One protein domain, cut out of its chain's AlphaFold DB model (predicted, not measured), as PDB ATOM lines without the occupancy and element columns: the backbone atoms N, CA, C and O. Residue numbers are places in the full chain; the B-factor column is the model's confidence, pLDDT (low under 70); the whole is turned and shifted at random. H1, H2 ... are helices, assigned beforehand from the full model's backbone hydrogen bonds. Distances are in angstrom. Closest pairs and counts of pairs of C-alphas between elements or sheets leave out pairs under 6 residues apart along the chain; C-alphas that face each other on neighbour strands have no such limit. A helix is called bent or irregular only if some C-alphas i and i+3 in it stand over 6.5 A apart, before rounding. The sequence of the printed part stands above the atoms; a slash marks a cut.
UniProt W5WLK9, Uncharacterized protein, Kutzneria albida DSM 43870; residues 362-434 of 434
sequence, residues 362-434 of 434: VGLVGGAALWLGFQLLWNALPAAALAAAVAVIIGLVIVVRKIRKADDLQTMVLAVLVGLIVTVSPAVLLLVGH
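This is residues 362 to 434 of the 434 residues of an uncharacterized protein of Kutzneria albida DSM 43870 (UniProt W5WLK9). The longest helix, H3, is one limb of an open, flat zigzag of three helices, with H2 in the middle and H1 slanting away on its other side. The printed part has 73 residues with three named helices, H1, H2, H3 in chain order, and no named strand: all helix. It is loose, with a radius of gyration of the C-alphas of 15.2 A and spans of 43 by 37 by 16 A.

H3, residues 409 to 432, is 33.5 A long and ends at C-alpha 432 (170.754, 146.559, 135.639). It has a kink of 33 degrees near residue 426, and is neither bent nor irregular, but only just: C-alphas 423 and 426 are 6.5 A apart. H2, residues 382 to 403, is 31.5 A long. H1, residues 362 to 380, is 26.9 A long and begins at C-alpha 362 (159.233, 123.407, 103.450).

H3 and H2 are close but not clearly touching, their closest C-alphas, of Leu 409 and Arg 401, 6.9 A apart; they run opposite ways at a shallow tilt of 16 degrees. H2 and H1 form a helical hairpin, opposite ways at a shallow tilt of 26 degrees. They touch through residues 384 to 388 of H2 and 374 to 378 of H1 alone, closest at the C-alphas of Ala 385 and Leu 377, 5.2 A. H1 and H3 are apart. Every O i to N i+4 pair is within hydrogen-bond range in H1 and H2, and 18 of 20 in H3.

The C-alphas farthest apart, of Ala 406 and His 434, are 45.9 A apart. The printed part has no cut, and both links are tight. Residues 362 to 369 and 421 to 434 stand free. The pLDDT is under 70 at residues 405 to 410 and 425 to 434.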
ATOM      1  N   VAL A 362     157.785 123.189 103.299       95.12
ATOM      2  CA  VAL A 362     159.233 123.407 103.450       95.12
ATOM      3  C   VAL A 362     159.528 124.536 104.441       95.12
ATOM      4  O   VAL A 362     160.382 124.380 105.316       95.12
ATOM      5  N   GLY A 363     158.789 125.647 104.367       92.88
ATOM      6  CA  GLY A 363     158.930 126.753 105.317       92.88
ATOM      7  C   GLY A 363     158.581 126.348 106.751       92.88
ATOM      8  O   GLY A 363     159.311 126.681 107.687       92.88
ATOM      9  N   LEU A 364     157.503 125.580 106.929       95.31
ATOM     10  CA  LEU A 364     157.069 125.114 108.247       95.31
ATOM     11  C   LEU A 364     158.065 124.123 108.861       95.31
ATOM     12  O   LEU A 364     158.405 124.248 110.036       95.31
ATOM     13  N   VAL A 365     158.564 123.174 108.068       95.88
ATOM     14  CA  VAL A 365     159.579 122.207 108.507       95.88
ATOM     15  C   VAL A 365     160.882 122.924 108.858       95.88
ATOM     16  O   VAL A 365     161.473 122.632 109.897       95.88
ATOM     17  N   GLY A 366     161.297 123.910 108.057       94.12
ATOM     18  CA  GLY A 366     162.467 124.738 108.350       94.12
ATOM     19  C   GLY A 366     162.316 125.530 109.653       94.12
ATOM     20  O   GLY A 366     163.208 125.506 110.502       94.12
ATOM     21  N   GLY A 367     161.165 126.175 109.855       91.62
ATOM     22  CA  GLY A 367     160.854 126.887 111.095       91.62
ATOM     23  C   GLY A 367     160.800 125.961 112.312       91.62
ATOM     24  O   GLY A 367     161.353 126.291 113.362       91.62
ATOM     25  N   ALA A 368     160.203 124.775 112.169       94.38
ATOM     26  CA  ALA A 368     160.145 123.769 113.224       94.38
ATOM     27  C   ALA A 368     161.543 123.248 113.585       94.38
ATOM     28  O   ALA A 368     161.873 123.173 114.764       94.38
ATOM     29  N   ALA A 369     162.396 122.959 112.600       92.62
ATOM     30  CA  ALA A 369     163.779 122.556 112.851       92.62
ATOM     31  C   ALA A 369     164.550 123.640 113.621       92.62
ATOM     32  O   ALA A 369     165.258 123.330 114.583       92.62
ATOM     33  N   LEU A 370     164.358 124.912 113.257       93.31
ATOM     34  CA  LEU A 370     164.965 126.038 113.965       93.31
ATOM     35  C   LEU A 370     164.429 126.163 115.401       93.31
ATOM     36  O   LEU A 370     165.211 126.363 116.329       93.31
ATOM     37  N   TRP A 371     163.118 125.981 115.598       91.00
ATOM     38  CA  TRP A 371     162.489 125.988 116.921       91.00
ATOM     39  C   TRP A 371     163.001 124.850 117.803       91.00
ATOM     40  O   TRP A 371     163.386 125.108 118.937       91.00
ATOM     41  N   LEU A 372     163.082 123.616 117.289       91.31
ATOM     42  CA  LEU A 372     163.641 122.481 118.030       91.31
ATOM     43  C   LEU A 372     165.112 122.721 118.381       91.31
ATOM     44  O   LEU A 372     165.515 122.469 119.516       91.31
ATOM     45  N   GLY A 373     165.903 123.236 117.435       89.44
ATOM     46  CA  GLY A 373     167.298 123.597 117.676       89.44
ATOM     47  C   GLY A 373     167.425 124.606 118.813       89.44
ATOM     48  O   GLY A 373     168.205 124.401 119.740       89.44
ATOM     49  N   PHE A 374     166.600 125.652 118.799       88.00
ATOM     50  CA  PHE A 374     166.598 126.677 119.837       88.00
ATOM     51  C   PHE A 374     166.071 126.153 121.178       88.00
ATOM     52  O   PHE A 374     166.661 126.433 122.216       88.00
ATOM     53  N   GLN A 375     165.014 125.342 121.165       91.38
ATOM     54  CA  GLN A 375     164.420 124.728 122.353       91.38
ATOM     55  C   GLN A 375     165.411 123.793 123.058       91.38
ATOM     56  O   GLN A 375     165.548 123.840 124.282       91.38
ATOM     57  N   LEU A 376     166.137 122.970 122.293       86.62
ATOM     58  CA  LEU A 376     167.212 122.129 122.819       86.62
ATOM     59  C   LEU A 376     168.346 122.980 123.388       86.62
ATOM     60  O   LEU A 376     168.844 122.698 124.479       86.62
ATOM     61  N   LEU A 377     168.728 124.039 122.673       84.56
ATOM     62  CA  LEU A 377     169.826 124.906 123.072       84.56
ATOM     63  C   LEU A 377     169.500 125.697 124.342       84.56
ATOM     64  O   LEU A 377     170.358 125.812 125.206       84.56
ATOM     65  N   TRP A 378     168.260 126.156 124.518       86.44
ATOM     66  CA  TRP A 378     167.806 126.796 125.757       86.44
ATOM     67  C   TRP A 378     167.767 125.842 126.939       86.44
ATOM     68  O   TRP A 378     168.144 126.228 128.043       86.44
ATOM     69  N   ASN A 379     167.327 124.604 126.720       86.94
ATOM     70  CA  ASN A 379     167.237 123.630 127.800       86.94
ATOM     71  C   ASN A 379     168.620 123.125 128.246       86.94
ATOM     72  O   ASN A 379     168.817 122.832 129.422       86.94
ATOM     73  N   ALA A 380     169.579 123.021 127.321       87.31
ATOM     74  CA  ALA A 380     170.926 122.540 127.623       87.31
ATOM     75  C   ALA A 380     171.896 123.668 128.017       87.31
ATOM     76  O   ALA A 380     172.629 123.541 128.995       87.31
ATOM     77  N   LEU A 381     171.942 124.751 127.234       86.81
ATOM     78  CA  LEU A 381     172.967 125.797 127.299       86.81
ATOM     79  C   LEU A 381     172.384 127.172 126.901       86.81
ATOM     80  O   LEU A 381     172.601 127.637 125.777       86.81
ATOM     81  N   PRO A 382     171.720 127.887 127.828       87.19
ATOM     82  CA  PRO A 382     171.120 129.199 127.555       87.19
ATOM     83  C   PRO A 382     172.105 130.217 126.956       87.19
ATOM     84  O   PRO A 382     171.752 131.002 126.079       87.19
ATOM     85  N   ALA A 383     173.376 130.163 127.373       82.56
ATOM     86  CA  ALA A 383     174.440 131.002 126.818       82.56
ATOM     87  C   ALA A 383     174.689 130.734 125.320       82.56
ATOM     88  O   ALA A 383     174.863 131.671 124.543       82.56
ATOM     89  N   ALA A 384     174.664 129.468 124.894       80.06
ATOM     90  CA  ALA A 384     174.793 129.119 123.483       80.06
ATOM     91  C   ALA A 384     173.545 129.536 122.689       80.06
ATOM     92  O   ALA A 384     173.667 129.953 121.539       80.06
ATOM     93  N   ALA A 385     172.360 129.496 123.309       85.25
ATOM     94  CA  ALA A 385     171.119 129.939 122.682       85.25
ATOM     95  C   ALA A 385     171.132 131.437 122.366       85.25
ATOM     96  O   ALA A 385     170.745 131.832 121.268       85.25
ATOM     97  N   LEU A 386     171.662 132.265 123.268       85.69
ATOM     98  CA  LEU A 386     171.871 133.688 122.992       85.69
ATOM     99  C   LEU A 386     172.811 133.907 121.799       85.69
ATOM    100  O   LEU A 386     172.482 134.676 120.897       85.69
ATOM    101  N   ALA A 387     173.940 133.195 121.742       83.19
ATOM    102  CA  ALA A 387     174.861 133.288 120.607       83.19
ATOM    103  C   ALA A 387     174.202 132.840 119.287       83.19
ATOM    104  O   ALA A 387     174.348 133.510 118.263       83.19
ATOM    105  N   ALA A 388     173.426 131.754 119.315       85.94
ATOM    106  CA  ALA A 388     172.676 131.273 118.160       85.94
ATOM    107  C   ALA A 388     171.596 132.269 117.711       85.94
ATOM    108  O   ALA A 388     171.433 132.475 116.513       85.94
ATOM    109  N   ALA A 389     170.902 132.934 118.641       85.06
ATOM    110  CA  ALA A 389     169.923 133.972 118.313       85.06
ATOM    111  C   ALA A 389     170.577 135.130 117.553       85.06
ATOM    112  O   ALA A 389     170.086 135.539 116.501       85.06
ATOM    113  N   VAL A 390     171.724 135.614 118.040       86.50
ATOM    114  CA  VAL A 390     172.492 136.660 117.350       86.50
ATOM    115  C   VAL A 390     172.948 136.177 115.970       86.50
ATOM    116  O   VAL A 390     172.800 136.908 114.991       86.50
ATOM    117  N   ALA A 391     173.429 134.936 115.853       87.31
ATOM    118  CA  ALA A 391     173.825 134.361 114.569       87.31
ATOM    119  C   ALA A 391     172.652 134.261 113.576       87.31
ATOM    120  O   ALA A 391     172.823 134.591 112.403       87.31
ATOM    121  N   VAL A 392     171.456 133.871 114.031       88.44
ATOM    122  CA  VAL A 392     170.236 133.818 113.205       88.44
ATOM    123  C   VAL A 392     169.832 135.213 112.735       88.44
ATOM    124  O   VAL A 392     169.517 135.384 111.559       88.44
ATOM    125  N   ILE A 393     169.891 136.219 113.612       86.38
ATOM    126  CA  ILE A 393     169.612 137.615 113.245       86.38
ATOM    127  C   ILE A 393     170.589 138.079 112.156       86.38
ATOM    128  O   ILE A 393     170.160 138.613 111.134       86.38
ATOM    129  N   ILE A 394     171.891 137.827 112.327       85.31
ATOM    130  CA  ILE A 394     172.912 138.165 111.322       85.31
ATOM    131  C   ILE A 394     172.643 137.422 110.006       85.31
ATOM    132  O   ILE A 394     172.677 138.034 108.939       85.31
ATOM    133  N   GLY A 395     172.333 136.125 110.070       86.62
ATOM    134  CA  GLY A 395     171.989 135.310 108.907       86.62
ATOM    135  C   GLY A 395     170.783 135.862 108.148       86.62
ATOM    136  O   GLY A 395     170.844 136.008 106.927       86.62
ATOM    137  N   LEU A 396     169.728 136.260 108.860       86.06
ATOM    138  CA  LEU A 396     168.550 136.881 108.261       86.06
ATOM    139  C   LEU A 396     168.907 138.210 107.585       86.06
ATOM    140  O   LEU A 396     168.520 138.429 106.441       86.06
ATOM    141  N   VAL A 397     169.702 139.064 108.236       79.12
ATOM    142  CA  VAL A 397     170.173 140.328 107.643       79.12
ATOM    143  C   VAL A 397     170.994 140.077 106.375       79.12
ATOM    144  O   VAL A 397     170.819 140.797 105.392       79.12
ATOM    145  N   ILE A 398     171.841 139.042 106.345       83.94
ATOM    146  CA  ILE A 398     172.608 138.658 105.148       83.94
ATOM    147  C   ILE A 398     171.677 138.184 104.026       83.94
ATOM    148  O   ILE A 398     171.855 138.605 102.881       83.94
ATOM    149  N   VAL A 399     170.680 137.348 104.330       83.88
ATOM    150  CA  VAL A 399     169.691 136.875 103.347       83.88
ATOM    151  C   VAL A 399     168.890 138.048 102.779       83.88
ATOM    152  O   VAL A 399     168.823 138.207 101.560       83.88
ATOM    153  N   VAL A 400     168.368 138.930 103.635       77.06
ATOM    154  CA  VAL A 400     167.625 140.128 103.212       77.06
ATOM    155  C   VAL A 400     168.517 141.057 102.387       77.06
ATOM    156  O   VAL A 400     168.089 141.562 101.351       77.06
ATOM    157  N   ARG A 401     169.783 141.229 102.781       72.56
ATOM    158  CA  ARG A 401     170.787 141.981 102.015       72.56
ATOM    159  C   ARG A 401     171.038 141.379 100.636       72.56
ATOM    160  O   ARG A 401     171.256 142.124  99.684       72.56
ATOM    161  N   LYS A 402     171.034 140.052 100.521       79.19
ATOM    162  CA  LYS A 402     171.258 139.359  99.248       79.19
ATOM    163  C   LYS A 402     170.072 139.543  98.294       79.19
ATOM    164  O   LYS A 402     170.300 139.686  97.100       79.19
ATOM    165  N   ILE A 403     168.847 139.595  98.827       80.75
ATOM    166  CA  ILE A 403     167.604 139.779  98.056       80.75
ATOM    167  C   ILE A 403     167.392 141.252  97.675       80.75
ATOM    168  O   ILE A 403     167.000 141.555  96.555       80.75
ATOM    169  N   ARG A 404     167.691 142.192  98.579       75.88
ATOM    170  CA  ARG A 404     167.451 143.633  98.376       75.88
ATOM    171  C   ARG A 404     168.604 144.377  97.696       75.88
ATOM    172  O   ARG A 404     168.664 145.596  97.792       75.88
ATOM    173  N   LYS A 405     169.518 143.679  97.018       62.88
ATOM    174  CA  LYS A 405     170.825 144.181  96.543       62.88
ATOM    175  C   LYS A 405     170.788 145.378  95.557       62.88
ATOM    176  O   LYS A 405     171.850 145.775  95.097       62.88
ATOM    177  N   ALA A 406     169.627 145.975  95.276       57.84
ATOM    178  CA  ALA A 406     169.474 147.148  94.414       57.84
ATOM    179  C   ALA A 406     168.919 148.414  95.103       57.84
ATOM    180  O   ALA A 406     169.250 149.498  94.648       57.84
ATOM    181  N   ASP A 407     168.174 148.332  96.213       61.19
ATOM    182  CA  ASP A 407     167.583 149.529  96.834       61.19
ATOM    183  C   ASP A 407     167.654 149.487  98.368       61.19
ATOM    184  O   ASP A 407     166.985 148.705  99.057       61.19
ATOM    185  N   ASP A 408     168.466 150.410  98.885       67.75
ATOM    186  CA  ASP A 408     168.427 150.919 100.252       67.75
ATOM    187  C   ASP A 408     168.954 149.995 101.374       67.75
ATOM    188  O   ASP A 408     168.281 149.661 102.356       67.75
ATOM    189  N   LEU A 409     170.227 149.600 101.238       63.50
ATOM    190  CA  LEU A 409     170.976 148.865 102.265       63.50
ATOM    191  C   LEU A 409     171.212 149.677 103.544       63.50
ATOM    192  O   LEU A 409     171.198 149.108 104.633       63.50
ATOM    193  N   GLN A 410     171.443 150.985 103.426       66.38
ATOM    194  CA  GLN A 410     171.770 151.832 104.574       66.38
ATOM    195  C   GLN A 410     170.541 152.085 105.448       66.38
ATOM    196  O   GLN A 410     170.624 151.901 106.664       66.38
ATOM    197  N   THR A 411     169.389 152.406 104.856       72.75
ATOM    198  CA  THR A 411     168.173 152.675 105.637       72.75
ATOM    199  C   THR A 411     167.578 151.391 106.201       72.75
ATOM    200  O   THR A 411     167.086 151.398 107.326       72.75
ATOM    201  N   MET A 412     167.693 150.253 105.504       76.25
ATOM    202  CA  MET A 412     167.267 148.963 106.059       76.25
ATOM    203  C   MET A 412     168.126 148.543 107.257       76.25
ATOM    204  O   MET A 412     167.584 148.172 108.296       76.25
ATOM    205  N   VAL A 413     169.456 148.609 107.137       77.69
ATOM    206  CA  VAL A 413     170.353 148.246 108.245       77.69
ATOM    207  C   VAL A 413     170.160 149.203 109.419       77.69
ATOM    208  O   VAL A 413     170.110 148.742 110.555       77.69
ATOM    209  N   LEU A 414     169.970 150.501 109.166       77.25
ATOM    210  CA  LEU A 414     169.680 151.482 110.212       77.25
ATOM    211  C   LEU A 414     168.323 151.225 110.879       77.25
ATOM    212  O   LEU A 414     168.244 151.283 112.102       77.25
ATOM    213  N   ALA A 415     167.283 150.873 110.120       80.75
ATOM    214  CA  ALA A 415     165.974 150.517 110.666       80.75
ATOM    215  C   ALA A 415     166.035 149.246 111.531       80.75
ATOM    216  O   ALA A 415     165.448 149.207 112.611       80.75
ATOM    217  N   VAL A 416     166.792 148.231 111.101       78.88
ATOM    218  CA  VAL A 416     167.017 147.002 111.879       78.88
ATOM    219  C   VAL A 416     167.848 147.289 113.130       78.88
ATOM    220  O   VAL A 416     167.518 146.801 114.207       78.88
ATOM    221  N   LEU A 417     168.890 148.113 113.020       83.00
ATOM    222  CA  LEU A 417     169.769 148.477 114.132       83.00
ATOM    223  C   LEU A 417     169.035 149.333 115.175       83.00
ATOM    224  O   LEU A 417     169.124 149.048 116.367       83.00
ATOM    225  N   VAL A 418     168.239 150.315 114.743       81.50
ATOM    226  CA  VAL A 418     167.348 151.098 115.617       81.50
ATOM    227  C   VAL A 418     166.290 150.205 116.259       81.50
ATOM    228  O   VAL A 418     166.087 150.290 117.470       81.50
ATOM    229  N   GLY A 419     165.653 149.320 115.487       80.00
ATOM    230  CA  GLY A 419     164.667 148.371 116.004       80.00
ATOM    231  C   GLY A 419     165.249 147.466 117.089       80.00
ATOM    232  O   GLY A 419     164.621 147.282 118.133       80.00
ATOM    233  N   LEU A 420     166.478 146.980 116.886       82.00
ATOM    234  CA  LEU A 420     167.218 146.160 117.847       82.00
ATOM    235  C   LEU A 420     167.587 146.952 119.112       82.00
ATOM    236  O   LEU A 420     167.376 146.469 120.219       82.00
ATOM    237  N   ILE A 421     168.077 148.187 118.980       81.12
ATOM    238  CA  ILE A 421     168.391 149.045 120.137       81.12
ATOM    239  C   ILE A 421     167.132 149.314 120.970       81.12
ATOM    240  O   ILE A 421     167.168 149.220 122.198       81.12
ATOM    241  N   VAL A 422     166.003 149.595 120.318       79.50
ATOM    242  CA  VAL A 422     164.724 149.868 120.992       79.50
ATOM    243  C   VAL A 422     164.158 148.625 121.690       79.50
ATOM    244  O   VAL A 422     163.549 148.763 122.748       79.50
ATOM    245  N   THR A 423     164.386 147.416 121.170       81.44
ATOM    246  CA  THR A 423     163.899 146.168 121.800       81.44
ATOM    247  C   THR A 423     164.828 145.609 122.872       81.44
ATOM    248  O   THR A 423     164.351 144.986 123.818       81.44
ATOM    249  N   VAL A 424     166.136 145.847 122.779       74.88
ATOM    250  CA  VAL A 424     167.104 145.382 123.787       74.88
ATOM    251  C   VAL A 424     167.206 146.364 124.967       74.88
ATOM    252  O   VAL A 424     167.512 145.949 126.083       74.88
ATOM    253  N   SER A 425     166.870 147.645 124.769       64.06
ATOM    254  CA  SER A 425     166.903 148.681 125.818       64.06
ATOM    255  C   SER A 425     166.066 148.338 127.074       64.06
ATOM    256  O   SER A 425     166.608 148.414 128.180       64.06
ATOM    257  N   PRO A 426     164.814 147.841 126.972       67.44
ATOM    258  CA  PRO A 426     164.054 147.412 128.149       67.44
ATOM    259  C   PRO A 426     164.665 146.193 128.858       67.44
ATOM    260  O   PRO A 426     164.676 146.136 130.084       67.44
ATOM    261  N   ALA A 427     165.208 145.233 128.103       61.56
ATOM    262  CA  ALA A 427     165.807 144.021 128.665       61.56
ATOM    263  C   ALA A 427     167.091 144.321 129.458       61.56
ATOM    264  O   ALA A 427     167.352 143.688 130.480       61.56
ATOM    265  N   VAL A 428     167.866 145.323 129.031       60.38
ATOM    266  CA  VAL A 428     169.068 145.776 129.747       60.38
ATOM    267  C   VAL A 428     168.708 146.530 131.028       60.38
ATOM    268  O   VAL A 428     169.352 146.316 132.052       60.38
ATOM    269  N   LEU A 429     167.659 147.359 131.018       59.94
ATOM    270  CA  LEU A 429     167.196 148.048 132.231       59.94
ATOM    271  C   LEU A 429     166.680 147.069 133.297       59.94
ATOM    272  O   LEU A 429     166.903 147.293 134.485       59.94
ATOM    273  N   LEU A 430     166.067 145.957 132.884       60.09
ATOM    274  CA  LEU A 430     165.673 144.884 133.803       60.09
ATOM    275  C   LEU A 430     166.865 144.083 134.348       60.09
ATOM    276  O   LEU A 430     166.774 143.541 135.444       60.09
ATOM    277  N   LEU A 431     167.984 144.031 133.620       60.56
ATOM    278  CA  LEU A 431     169.210 143.368 134.070       60.56
ATOM    279  C   LEU A 431     170.065 144.255 134.993       60.56
ATOM    280  O   LEU A 431     170.755 143.742 135.864       60.56
ATOM    281  N   VAL A 432     170.022 145.578 134.812       65.31
ATOM    282  CA  VAL A 432     170.754 146.559 135.639       65.31
ATOM    283  C   VAL A 432     169.996 146.922 136.924       65.31
ATOM    284  O   VAL A 432     170.592 147.426 137.871       65.31
ATOM    285  N   GLY A 433     168.690 146.661 136.978       55.16
ATOM    286  CA  GLY A 433     167.848 146.930 138.143       55.16
ATOM    287  C   GLY A 433     167.921 145.898 139.275       55.16
ATOM    288  O   GLY A 433     167.075 145.971 140.166       55.16
ATOM    289  N   HIS A 434     168.865 144.948 139.242       46.19
ATOM    290  CA  HIS A 434     168.989 143.875 140.233       46.19
ATOM    291  C   HIS A 434     170.314 143.878 140.992       46.19
ATOM    292  O   HIS A 434     171.373 144.026 140.340       46.19
TER     293      HIS A 434